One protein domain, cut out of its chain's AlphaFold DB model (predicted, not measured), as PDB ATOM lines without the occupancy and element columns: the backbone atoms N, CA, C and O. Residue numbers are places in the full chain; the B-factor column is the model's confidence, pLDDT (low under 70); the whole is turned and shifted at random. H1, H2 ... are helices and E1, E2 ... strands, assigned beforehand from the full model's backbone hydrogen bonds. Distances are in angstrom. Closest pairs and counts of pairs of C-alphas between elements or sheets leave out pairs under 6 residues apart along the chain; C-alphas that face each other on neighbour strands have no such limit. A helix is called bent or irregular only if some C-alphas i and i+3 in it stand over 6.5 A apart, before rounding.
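This is residues 2 to 84 of the 84 residues of the protein "Transcriptional regulator" of Lachnotalea sp. AF33-28 (UniProt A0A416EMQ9). A two-strand hairpin, E1 and E2, makes one end of a loose, open model, and residues 68 to 84, mostly of H3, stick out as an arm at the other. H1 and H2 form an open V, its arms reaching the hairpin. The 83 printed residues run H1, H2, E1, E2, H3, mostly helix; the radius of gyration of the C-alphas is 14.8 A, the spans 52 by 28 by 24 A.

Find E1 at residues 47 to 52 and E2 at 55 to 60. H1, residues 2 to 26, begins at C-alpha 2 (6.172, -15.498, 8.304), spans 33.7 A and is irregular: C-alphas 18 and 21 are 7.6 A apart. H2 is residues 31 to 43; H3, 64 to 82, spans 26.9 A to C-alpha 82 (-4.270, 17.107, -12.748).

In the antiparallel hairpin, N 50 and O 57 are 2.8 A apart. Closest C-alphas are Leu 41 of H2 and Val 47 of E1, 5.4 A, and Cys 5 of H1 and Tyr 59 of E2, 6.8 A. H1, H2 and H3 touch no helix. Each O i to N i+4 pair is within hydrogen-bond range in H3, 19 of 21 in H1, 8 of 9 in H2.

Gly 53 and Ile 84 have the farthest C-alphas, 52.5 A. The printed part has no cut; its links are tight. Mean pLDDT is 71.0, under 70 at 39 residues, among them 2 to 17.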
ATOM      1  N   ALA A   2       5.550 -15.327   9.635       48.00
ATOM      2  CA  ALA A   2       6.172 -15.498   8.304       48.00
ATOM      3  C   ALA A   2       5.210 -15.310   7.103       48.00
ATOM      4  O   ALA A   2       5.631 -14.854   6.044       48.00
ATOM      5  N   LYS A   3       3.920 -15.634   7.268       49.56
ATOM      6  CA  LYS A   3       2.915 -15.585   6.191       49.56
ATOM      7  C   LYS A   3       2.594 -14.156   5.718       49.56
ATOM      8  O   LYS A   3       2.601 -13.903   4.521       49.56
ATOM      9  N   GLU A   4       2.430 -13.218   6.652       51.03
ATOM     10  CA  GLU A   4       2.192 -11.796   6.343       51.03
ATOM     11  C   GLU A   4       3.380 -11.151   5.613       51.03
ATOM     12  O   GLU A   4       3.201 -10.285   4.758       51.03
ATOM     13  N   CYS A   5       4.603 -11.608   5.907       53.16
ATOM     14  CA  CYS A   5       5.817 -11.129   5.249       53.16
ATOM     15  C   CYS A   5       5.849 -11.525   3.763       53.16
ATOM     16  O   CYS A   5       6.094 -10.682   2.900       53.16
ATOM     17  N   VAL A   6       5.518 -12.784   3.451       54.22
ATOM     18  CA  VAL A   6       5.444 -13.284   2.065       54.22
ATOM     19  C   VAL A   6       4.351 -12.561   1.278       54.22
ATOM     20  O   VAL A   6       4.593 -12.123   0.156       54.22
ATOM     21  N   GLU A   7       3.173 -12.376   1.875       58.31
ATOM     22  CA  GLU A   7       2.052 -11.677   1.232       58.31
ATOM     23  C   GLU A   7       2.367 -10.198   0.954       58.31
ATOM     24  O   GLU A   7       1.987  -9.666  -0.088       58.31
ATOM     25  N   THR A   8       3.098  -9.532   1.849       57.94
ATOM     26  CA  THR A   8       3.481  -8.120   1.682       57.94
ATOM     27  C   THR A   8       4.520  -7.934   0.576       57.94
ATOM     28  O   THR A   8       4.391  -7.036  -0.254       57.94
ATOM     29  N   ILE A   9       5.529  -8.806   0.519       61.19
ATOM     30  CA  ILE A   9       6.544  -8.784  -0.544       61.19
ATOM     31  C   ILE A   9       5.902  -9.077  -1.899       61.19
ATOM     32  O   ILE A   9       6.240  -8.422  -2.882       61.19
ATOM     33  N   GLN A  10       4.951 -10.014  -1.951       62.03
ATOM     34  CA  GLN A  10       4.244 -10.334  -3.186       62.03
ATOM     35  C   GLN A  10       3.479  -9.119  -3.725       62.03
ATOM     36  O   GLN A  10       3.641  -8.786  -4.892       62.03
ATOM     37  N   LYS A  11       2.758  -8.383  -2.867       63.16
ATOM     38  CA  LYS A  11       2.060  -7.145  -3.262       63.16
ATOM     39  C   LYS A  11       3.002  -6.075  -3.815       63.16
ATOM     40  O   LYS A  11       2.644  -5.368  -4.749       63.16
ATOM     41  N   ILE A  12       4.209  -5.963  -3.261       65.31
ATOM     42  CA  ILE A  12       5.224  -5.034  -3.769       65.31
ATOM     43  C   ILE A  12       5.745  -5.487  -5.129       65.31
ATOM     44  O   ILE A  12       5.818  -4.679  -6.048       65.31
ATOM     45  N   ILE A  13       6.077  -6.773  -5.274       64.50
ATOM     46  CA  ILE A  13       6.497  -7.349  -6.559       64.50
ATOM     47  C   ILE A  13       5.420  -7.119  -7.621       64.50
ATOM     48  O   ILE A  13       5.749  -6.778  -8.756       64.50
ATOM     49  N   ASP A  14       4.153  -7.279  -7.253       67.56
ATOM     50  CA  ASP A  14       3.025  -7.057  -8.148       67.56
ATOM     51  C   ASP A  14       2.902  -5.571  -8.521       67.56
ATOM     52  O   ASP A  14       2.847  -5.260  -9.708       67.56
ATOM     53  N   GLY A  15       3.021  -4.645  -7.562       69.75
ATOM     54  CA  GLY A  15       3.049  -3.202  -7.844       69.75
ATOM     55  C   GLY A  15       4.213  -2.774  -8.752       69.75
ATOM     56  O   GLY A  15       4.019  -2.032  -9.714       69.75
ATOM     57  N   PHE A  16       5.425  -3.297  -8.529       68.44
ATOM     58  CA  PHE A  16       6.558  -3.060  -9.435       68.44
ATOM     59  C   PHE A  16       6.302  -3.638 -10.831       68.44
ATOM     60  O   PHE A  16       6.637  -3.007 -11.832       68.44
ATOM     61  N   ARG A  17       5.677  -4.819 -10.927       66.06
ATOM     62  CA  ARG A  17       5.304  -5.420 -12.215       66.06
ATOM     63  C   ARG A  17       4.283  -4.585 -12.979       66.06
ATOM     64  O   ARG A  17       4.392  -4.526 -14.206       66.06
ATOM     65  N   GLU A  18       3.328  -3.974 -12.284       74.62
ATOM     66  CA  GLU A  18       2.331  -3.067 -12.864       74.62
ATOM     67  C   GLU A  18       2.984  -1.782 -13.388       74.62
ATOM     68  O   GLU A  18       2.699  -1.349 -14.504       74.62
ATOM     69  N   CYS A  19       3.940  -1.223 -12.643       68.94
ATOM     70  CA  CYS A  19       4.672  -0.016 -13.036       68.94
ATOM     71  C   CYS A  19       5.878  -0.277 -13.954       68.94
ATOM     72  O   CYS A  19       6.543   0.671 -14.374       68.94
ATOM     73  N   ARG A  20       6.171  -1.535 -14.298       70.00
ATOM     74  CA  ARG A  20       7.366  -1.948 -15.053       70.00
ATOM     75  C   ARG A  20       7.599  -1.140 -16.323       70.00
ATOM     76  O   ARG A  20       8.726  -0.752 -16.566       70.00
ATOM     77  N   ASN A  21       6.563  -0.850 -17.112       68.62
ATOM     78  CA  ASN A  21       6.732  -0.077 -18.349       68.62
ATOM     79  C   ASN A  21       7.216   1.356 -18.073       68.62
ATOM     80  O   ASN A  21       8.027   1.878 -18.831       68.62
ATOM     81  N   ALA A  22       6.750   1.971 -16.980       66.06
ATOM     82  CA  ALA A  22       7.226   3.282 -16.548       66.06
ATOM     83  C   ALA A  22       8.677   3.198 -16.060       66.06
ATOM     84  O   ALA A  22       9.487   4.033 -16.447       66.06
ATOM     85  N   PHE A  23       9.022   2.158 -15.289       65.81
ATOM     86  CA  PHE A  23      10.396   1.917 -14.841       65.81
ATOM     87  C   PHE A  23      11.356   1.654 -16.011       65.81
ATOM     88  O   PHE A  23      12.384   2.307 -16.098       65.81
ATOM     89  N   THR A  24      10.980   0.809 -16.973       63.28
ATOM     90  CA  THR A  24      11.749   0.556 -18.204       63.28
ATOM     91  C   THR A  24      11.940   1.822 -19.041       63.28
ATOM     92  O   THR A  24      13.003   2.009 -19.625       63.28
ATOM     93  N   ALA A  25      10.949   2.717 -19.082       60.97
ATOM     94  CA  ALA A  25      11.076   3.998 -19.774       60.97
ATOM     95  C   ALA A  25      12.063   4.965 -19.087       60.97
ATOM     96  O   ALA A  25      12.612   5.833 -19.764       60.97
ATOM     97  N   ILE A  26      12.303   4.816 -17.774       60.28
ATOM     98  CA  ILE A  26      13.268   5.626 -17.007       60.28
ATOM     99  C   ILE A  26      14.623   4.924 -16.765       60.28
ATOM    100  O   ILE A  26      15.585   5.601 -16.407       60.28
ATOM    101  N   GLY A  27      14.735   3.605 -16.979       59.88
ATOM    102  CA  GLY A  27      15.978   2.823 -16.873       59.88
ATOM    103  C   GLY A  27      15.784   1.297 -16.992       59.88
ATOM    104  O   GLY A  27      14.752   0.751 -16.617       59.88
ATOM    105  N   ASP A  28      16.788   0.585 -17.517       55.81
ATOM    106  CA  ASP A  28      16.721  -0.858 -17.822       55.81
ATOM    107  C   ASP A  28      16.799  -1.751 -16.556       55.81
ATOM    108  O   ASP A  28      17.839  -1.836 -15.897       55.81
ATOM    109  N   GLU A  29      15.723  -2.475 -16.216       56.53
ATOM    110  CA  GLU A  29      15.686  -3.408 -15.074       56.53
ATOM    111  C   GLU A  29      16.097  -4.839 -15.474       56.53
ATOM    112  O   GLU A  29      15.268  -5.716 -15.726       56.53
ATOM    113  N   THR A  30      17.399  -5.126 -15.501       56.12
ATOM    114  CA  THR A  30      17.897  -6.506 -15.689       56.12
ATOM    115  C   THR A  30      17.938  -7.303 -14.365       56.12
ATOM    116  O   THR A  30      17.873  -6.743 -13.275       56.12
ATOM    117  N   ARG A  31      18.082  -8.643 -14.389       51.28
ATOM    118  CA  ARG A  31      18.215  -9.473 -13.156       51.28
ATOM    119  C   ARG A  31      19.361  -9.047 -12.203       51.28
ATOM    120  O   ARG A  31      19.147  -9.120 -10.992       51.28
ATOM    121  N   PRO A  32      20.539  -8.588 -12.677       51.97
ATOM    122  CA  PRO A  32      21.542  -7.919 -11.835       51.97
ATOM    123  C   PRO A  32      21.006  -6.663 -11.129       51.97
ATOM    124  O   PRO A  32      21.368  -6.394  -9.982       51.97
ATOM    125  N   SER A  33      20.087  -5.949 -11.782       59.34
ATOM    126  CA  SER A  33      19.433  -4.743 -11.271       59.34
ATOM    127  C   SER A  33      18.598  -5.020 -10.032       59.34
ATOM    128  O   SER A  33      18.596  -4.204  -9.131       59.34
ATOM    129  N   VAL A  34      17.973  -6.194  -9.892       60.88
ATOM    130  CA  VAL A  34      17.157  -6.496  -8.699       60.88
ATOM    131  C   VAL A  34      18.012  -6.561  -7.429       60.88
ATOM    132  O   VAL A  34      17.631  -6.009  -6.402       60.88
ATOM    133  N   SER A  35      19.194  -7.187  -7.478       61.78
ATOM    134  CA  SER A  35      20.106  -7.206  -6.316       61.78
ATOM    135  C   SER A  35      20.691  -5.824  -6.034       61.78
ATOM    136  O   SER A  35      20.855  -5.442  -4.876       61.78
ATOM    137  N   HIS A  36      20.976  -5.065  -7.092       67.94
ATOM    138  CA  HIS A  36      21.432  -3.687  -6.987       67.94
ATOM    139  C   HIS A  36      20.360  -2.779  -6.362       67.94
ATOM    140  O   HIS A  36      20.636  -2.083  -5.392       67.94
ATOM    141  N   HIS A  37      19.114  -2.872  -6.824       71.75
ATOM    142  CA  HIS A  37      17.962  -2.147  -6.299       71.75
ATOM    143  C   HIS A  37      17.684  -2.543  -4.854       71.75
ATOM    144  O   HIS A  37      17.514  -1.667  -4.024       71.75
ATOM    145  N   LEU A  38      17.731  -3.831  -4.499       69.00
ATOM    146  CA  LEU A  38      17.593  -4.254  -3.102       69.00
ATOM    147  C   LEU A  38      18.689  -3.670  -2.203       69.00
ATOM    148  O   LEU A  38      18.413  -3.328  -1.055       69.00
ATOM    149  N   LYS A  39      19.915  -3.521  -2.714       73.62
ATOM    150  CA  LYS A  39      20.996  -2.853  -1.985       73.62
ATOM    151  C   LYS A  39      20.696  -1.363  -1.785       73.62
ATOM    152  O   LYS A  39      20.791  -0.899  -0.655       73.62
ATOM    153  N   ILE A  40      20.245  -0.659  -2.823       78.69
ATOM    154  CA  ILE A  40      19.844   0.757  -2.740       78.69
ATOM    155  C   ILE A  40      18.641   0.941  -1.802       78.69
ATOM    156  O   ILE A  40      18.628   1.834  -0.961       78.69
ATOM    157  N   LEU A  41      17.631   0.075  -1.896       76.25
ATOM    158  CA  LEU A  41      16.448   0.082  -1.030       76.25
ATOM    159  C   LEU A  41      16.813  -0.206   0.433       76.25
ATOM    160  O   LEU A  41      16.180   0.312   1.349       76.25
ATOM    161  N   LYS A  42      17.854  -1.011   0.668       78.12
ATOM    162  CA  LYS A  42      18.412  -1.219   2.005       78.12
ATOM    163  C   LYS A  42      19.184  -0.001   2.506       78.12
ATOM    164  O   LYS A  42      19.025   0.379   3.661       78.12
ATOM    165  N   GLU A  43      20.019   0.600   1.663       81.06
ATOM    166  CA  GLU A  43      20.801   1.801   1.996       81.06
ATOM    167  C   GLU A  43      19.901   3.012   2.272       81.06
ATOM    168  O   GLU A  43      20.173   3.790   3.179       81.06
ATOM    169  N   SER A  44      18.778   3.108   1.562       77.25
ATOM    170  CA  SER A  44      17.701   4.066   1.831       77.25
ATOM    171  C   SER A  44      16.777   3.628   2.969       77.25
ATOM    172  O   SER A  44      15.751   4.241   3.185       77.25
ATOM    173  N   GLY A  45      17.062   2.560   3.715       77.50
ATOM    174  CA  GLY A  45      16.243   2.179   4.871       77.50
ATOM    175  C   GLY A  45      14.775   1.858   4.554       77.50
ATOM    176  O   GLY A  45      13.968   1.784   5.473       77.50
ATOM    177  N   ILE A  46      14.424   1.646   3.282       79.12
ATOM    178  CA  ILE A  46      13.096   1.210   2.825       79.12
ATOM    179  C   ILE A  46      12.933  -0.288   3.102       79.12
ATOM    180  O   ILE A  46      11.860  -0.778   3.464       79.12
ATOM    181  N   VAL A  47      14.036  -1.023   2.977       77.75
ATOM    182  CA  VAL A  47      14.107  -2.468   3.144       77.75
ATOM    183  C   VAL A  47      15.126  -2.814   4.223       77.75
ATOM    184  O   VAL A  47      16.244  -2.312   4.247       77.75
ATOM    185  N   ALA A  48      14.765  -3.729   5.108       77.88
ATOM    186  CA  ALA A  48      15.677  -4.354   6.045       77.88
ATOM    187  C   ALA A  48      15.955  -5.801   5.615       77.88
ATOM    188  O   ALA A  48      15.148  -6.466   4.964       77.88
ATOM    189  N   MET A  49      17.145  -6.293   5.951       78.56
ATOM    190  CA  MET A  49      17.579  -7.637   5.580       78.56
ATOM    191  C   MET A  49      18.128  -8.360   6.803       78.56
ATOM    192  O   MET A  49      18.960  -7.815   7.527       78.56
ATOM    193  N   ARG A  50      17.692  -9.603   7.005       79.94
ATOM    194  CA  ARG A  50      18.226 -10.535   8.000       79.94
ATOM    195  C   ARG A  50      18.875 -11.706   7.278       79.94
ATOM    196  O   ARG A  50      18.261 -12.305   6.401       79.94
ATOM    197  N   GLN A  51      20.096 -12.053   7.659       80.56
ATOM    198  CA  GLN A  51      20.760 -13.242   7.137       80.56
ATOM    199  C   GLN A  51      20.492 -14.438   8.059       80.56
ATOM    200  O   GLN A  51      20.711 -14.353   9.266       80.56
ATOM    201  N   GLU A  52      20.041 -15.551   7.483       83.06
ATOM    202  CA  GLU A  52      19.901 -16.839   8.168       83.06
ATOM    203  C   GLU A  52      20.511 -17.937   7.284       83.06
ATOM    204  O   GLU A  52      19.962 -18.328   6.248       83.06
ATOM    205  N   GLY A  53      21.700 -18.410   7.671       84.88
ATOM    206  CA  GLY A  53      22.497 -19.331   6.858       84.88
ATOM    207  C   GLY A  53      22.926 -18.696   5.529       84.88
ATOM    208  O   GLY A  53      23.535 -17.625   5.508       84.88
ATOM    209  N   THR A  54      22.604 -19.354   4.411       76.88
ATOM    210  CA  THR A  54      22.873 -18.858   3.046       76.88
ATOM    211  C   THR A  54      21.739 -18.007   2.471       76.88
ATOM    212  O   THR A  54      21.852 -17.507   1.352       76.88
ATOM    213  N   LYS A  55      20.632 -17.846   3.207       71.25
ATOM    214  CA  LYS A  55      19.453 -17.110   2.748       71.25
ATOM    215  C   LYS A  55      19.417 -15.722   3.374       71.25
ATOM    216  O   LYS A  55      19.580 -15.559   4.583       71.25
ATOM    217  N   ASN A  56      19.144 -14.730   2.537       67.56
ATOM    218  CA  ASN A  56      18.850 -13.374   2.972       67.56
ATOM    219  C   ASN A  56      17.335 -13.176   2.985       67.56
ATOM    220  O   ASN A  56      16.688 -13.209   1.938       67.56
ATOM    221  N   PHE A  57      16.780 -12.974   4.172       72.50
ATOM    222  CA  PHE A  57      15.378 -12.659   4.387       72.50
ATOM    223  C   PHE A  57      15.193 -11.146   4.329       72.50
ATOM    224  O   PHE A  57      15.678 -10.405   5.184       72.50
ATOM    225  N   CYS A  58      14.511 -10.705   3.281       66.31
ATOM    226  CA  CYS A  58      14.205  -9.311   2.999       66.31
ATOM    227  C   CYS A  58      12.843  -8.957   3.607       66.31
ATOM    228  O   CYS A  58      11.909  -9.738   3.456       66.31
ATOM    229  N   TYR A  59      12.710  -7.817   4.276       71.62
ATOM    230  CA  TYR A  59      11.437  -7.317   4.803       71.62
ATOM    231  C   TYR A  59      11.399  -5.791   4.714       71.62
ATOM    232  O   TYR A  59      12.440  -5.147   4.629       71.62
ATOM    233  N   LEU A  60      10.208  -5.191   4.708       73.00
ATOM    234  CA  LEU A  60      10.112  -3.732   4.725       73.00
ATOM    235  C   LEU A  60      10.586  -3.196   6.066       73.00
ATOM    236  O   LEU A  60      10.277  -3.761   7.119       73.00
ATOM    237  N   SER A  61      11.311  -2.087   6.016       74.44
ATOM    238  CA  SER A  61      11.629  -1.355   7.227       74.44
ATOM    239  C   SER A  61      10.340  -0.864   7.877       74.44
ATOM    240  O   SER A  61       9.457  -0.318   7.213       74.44
ATOM    241  N   ALA A  62      10.235  -1.061   9.192       69.62
ATOM    242  CA  ALA A  62       9.134  -0.525   9.986       69.62
ATOM    243  C   ALA A  62       9.217   1.006  10.132       69.62
ATOM    244  O   ALA A  62       8.257   1.626  10.597       69.62
ATOM    245  N   ASP A  63      10.344   1.611   9.739       75.50
ATOM    246  CA  ASP A  63      10.497   3.057   9.677       75.50
ATOM    247  C   ASP A  63       9.636   3.631   8.547       75.50
ATOM    248  O   ASP A  63       9.907   3.469   7.358       75.50
ATOM    249  N   LYS A  64       8.561   4.311   8.944       71.00
ATOM    250  CA  LYS A  64       7.577   4.904   8.035       71.00
ATOM    251  C   LYS A  64       8.043   6.225   7.423       71.00
ATOM    252  O   LYS A  64       7.336   6.753   6.570       71.00
ATOM    253  N   THR A  65       9.178   6.774   7.858       79.06
ATOM    254  CA  THR A  65       9.627   8.120   7.474       79.06
ATOM    255  C   THR A  65       9.861   8.208   5.969       79.06
ATOM    256  O   THR A  65       9.227   9.019   5.298       79.06
ATOM    257  N   GLN A  66      10.647   7.281   5.416       76.50
ATOM    258  CA  GLN A  66      10.951   7.247   3.979       76.50
ATOM    259  C   GLN A  66       9.705   6.955   3.131       76.50
ATOM    260  O   GLN A  66       9.479   7.579   2.097       76.50
ATOM    261  N   TRP A  67       8.828   6.063   3.604       76.31
ATOM    262  CA  TRP A  67       7.556   5.770   2.937       76.31
ATOM    263  C   TRP A  67       6.640   6.989   2.857       76.31
ATOM    264  O   TRP A  67       5.982   7.208   1.842       76.31
ATOM    265  N   LYS A  68       6.600   7.794   3.923       80.81
ATOM    266  CA  LYS A  68       5.794   9.014   3.976       80.81
ATOM    267  C   LYS A  68       6.315  10.072   3.005       80.81
ATOM    268  O   LYS A  68       5.506  10.744   2.367       80.81
ATOM    269  N   GLU A  69       7.631  10.209   2.876       83.00
ATOM    270  CA  GLU A  69       8.252  11.134   1.923       83.00
ATOM    271  C   GLU A  69       7.948  10.740   0.476       83.00
ATOM    272  O   GLU A  69       7.462  11.573  -0.290       83.00
ATOM    273  N   ILE A  70       8.121   9.459   0.128       82.62
ATOM    274  CA  ILE A  70       7.797   8.941  -1.210       82.62
ATOM    275  C   ILE A  70       6.313   9.151  -1.522       82.62
ATOM    276  O   ILE A  70       5.982   9.700  -2.570       82.62
ATOM    277  N   ALA A  71       5.415   8.790  -0.600       83.19
ATOM    278  CA  ALA A  71       3.978   8.973  -0.792       83.19
ATOM    279  C   ALA A  71       3.602  10.449  -1.003       83.19
ATOM    280  O   ALA A  71       2.778  10.760  -1.861       83.19
ATOM    281  N   SER A  72       4.235  11.360  -0.256       85.56
ATOM    282  CA  SER A  72       4.003  12.804  -0.389       85.56
ATOM    283  C   SER A  72       4.472  13.331  -1.747       85.56
ATOM    284  O   SER A  72       3.777  14.131  -2.370       85.56
ATOM    285  N   LEU A  73       5.624  12.860  -2.233       85.94
ATOM    286  CA  LEU A  73       6.132  13.220  -3.555       85.94
ATOM    287  C   LEU A  73       5.217  12.701  -4.671       85.94
ATOM    288  O   LEU A  73       4.889  13.449  -5.590       85.94
ATOM    289  N   THR A  74       4.774  11.443  -4.596       85.38
ATOM    290  CA  THR A  74       3.863  10.861  -5.595       85.38
ATOM    291  C   THR A  74       2.527  11.601  -5.635       85.38
ATOM    292  O   THR A  74       2.033  11.897  -6.722       85.38
ATOM    293  N   ASP A  75       1.971  11.955  -4.474       88.00
ATOM    294  CA  ASP A  75       0.748  12.760  -4.377       88.00
ATOM    295  C   ASP A  75       0.924  14.148  -5.017       88.00
ATOM    296  O   ASP A  75       0.071  14.597  -5.782       88.00
ATOM    297  N   LEU A  76       2.064  14.804  -4.779       88.50
ATOM    298  CA  LEU A  76       2.386  16.097  -5.381       88.50
ATOM    299  C   LEU A  76       2.509  16.016  -6.912       88.50
ATOM    300  O   LEU A  76       1.961  16.865  -7.618       88.50
ATOM    301  N   ILE A  77       3.194  14.995  -7.432       87.44
ATOM    302  CA  ILE A  77       3.323  14.767  -8.880       87.44
ATOM    303  C   ILE A  77       1.941  14.529  -9.493       87.44
ATOM    304  O   ILE A  77       1.599  15.151 -10.498       87.44
ATOM    305  N   TYR A  78       1.128  13.677  -8.865       85.44
ATOM    306  CA  TYR A  78      -0.220  13.376  -9.333       85.44
ATOM    307  C   TYR A  78      -1.093  14.634  -9.399       85.44
ATOM    308  O   TYR A  78      -1.691  14.919 -10.436       85.44
ATOM    309  N   LYS A  79      -1.103  15.436  -8.327       90.31
ATOM    310  CA  LYS A  79      -1.801  16.728  -8.299       90.31
ATOM    311  C   LYS A  79      -1.304  17.670  -9.389       90.31
ATOM    312  O   LYS A  79      -2.116  18.299 -10.052       90.31
ATOM    313  N   SER A  80       0.006  17.742  -9.613       86.88
ATOM    314  CA  SER A  80       0.579  18.614 -10.645       86.88
ATOM    315  C   SER A  80       0.099  18.238 -12.048       86.88
ATOM    316  O   SER A  80      -0.218  19.124 -12.829       86.88
ATOM    317  N   ILE A  81      -0.029  16.940 -12.348       87.19
ATOM    318  CA  ILE A  81      -0.559  16.456 -13.632       87.19
ATOM    319  C   ILE A  81      -2.052  16.780 -13.788       87.19
ATOM    320  O   ILE A  81      -2.490  17.070 -14.890       87.19
ATOM    321  N   GLN A  82      -2.840  16.754 -12.707       75.56
ATOM    322  CA  GLN A  82      -4.270  17.107 -12.748       75.56
ATOM    323  C   GLN A  82      -4.530  18.601 -13.008       75.56
ATOM    324  O   GLN A  82      -5.656  18.980 -13.323       75.56
ATOM    325  N   HIS A  83      -3.515  19.447 -12.836       67.88
ATOM    326  CA  HIS A  83      -3.598  20.892 -13.044       67.88
ATOM    327  C   HIS A  83      -2.936  21.364 -14.352       67.88
ATOM    328  O   HIS A  83      -2.845  22.573 -14.570       67.88
ATOM    329  N   ILE A  84      -2.496  20.429 -15.202       59.34
ATOM    330  CA  ILE A  84      -2.047  20.663 -16.586       59.34
ATOM    331  C   ILE A  84      -3.187  20.277 -17.528       59.34
ATOM    332  O   ILE A  84      -3.440  21.058 -18.472       59.34
TER     333      ILE A  84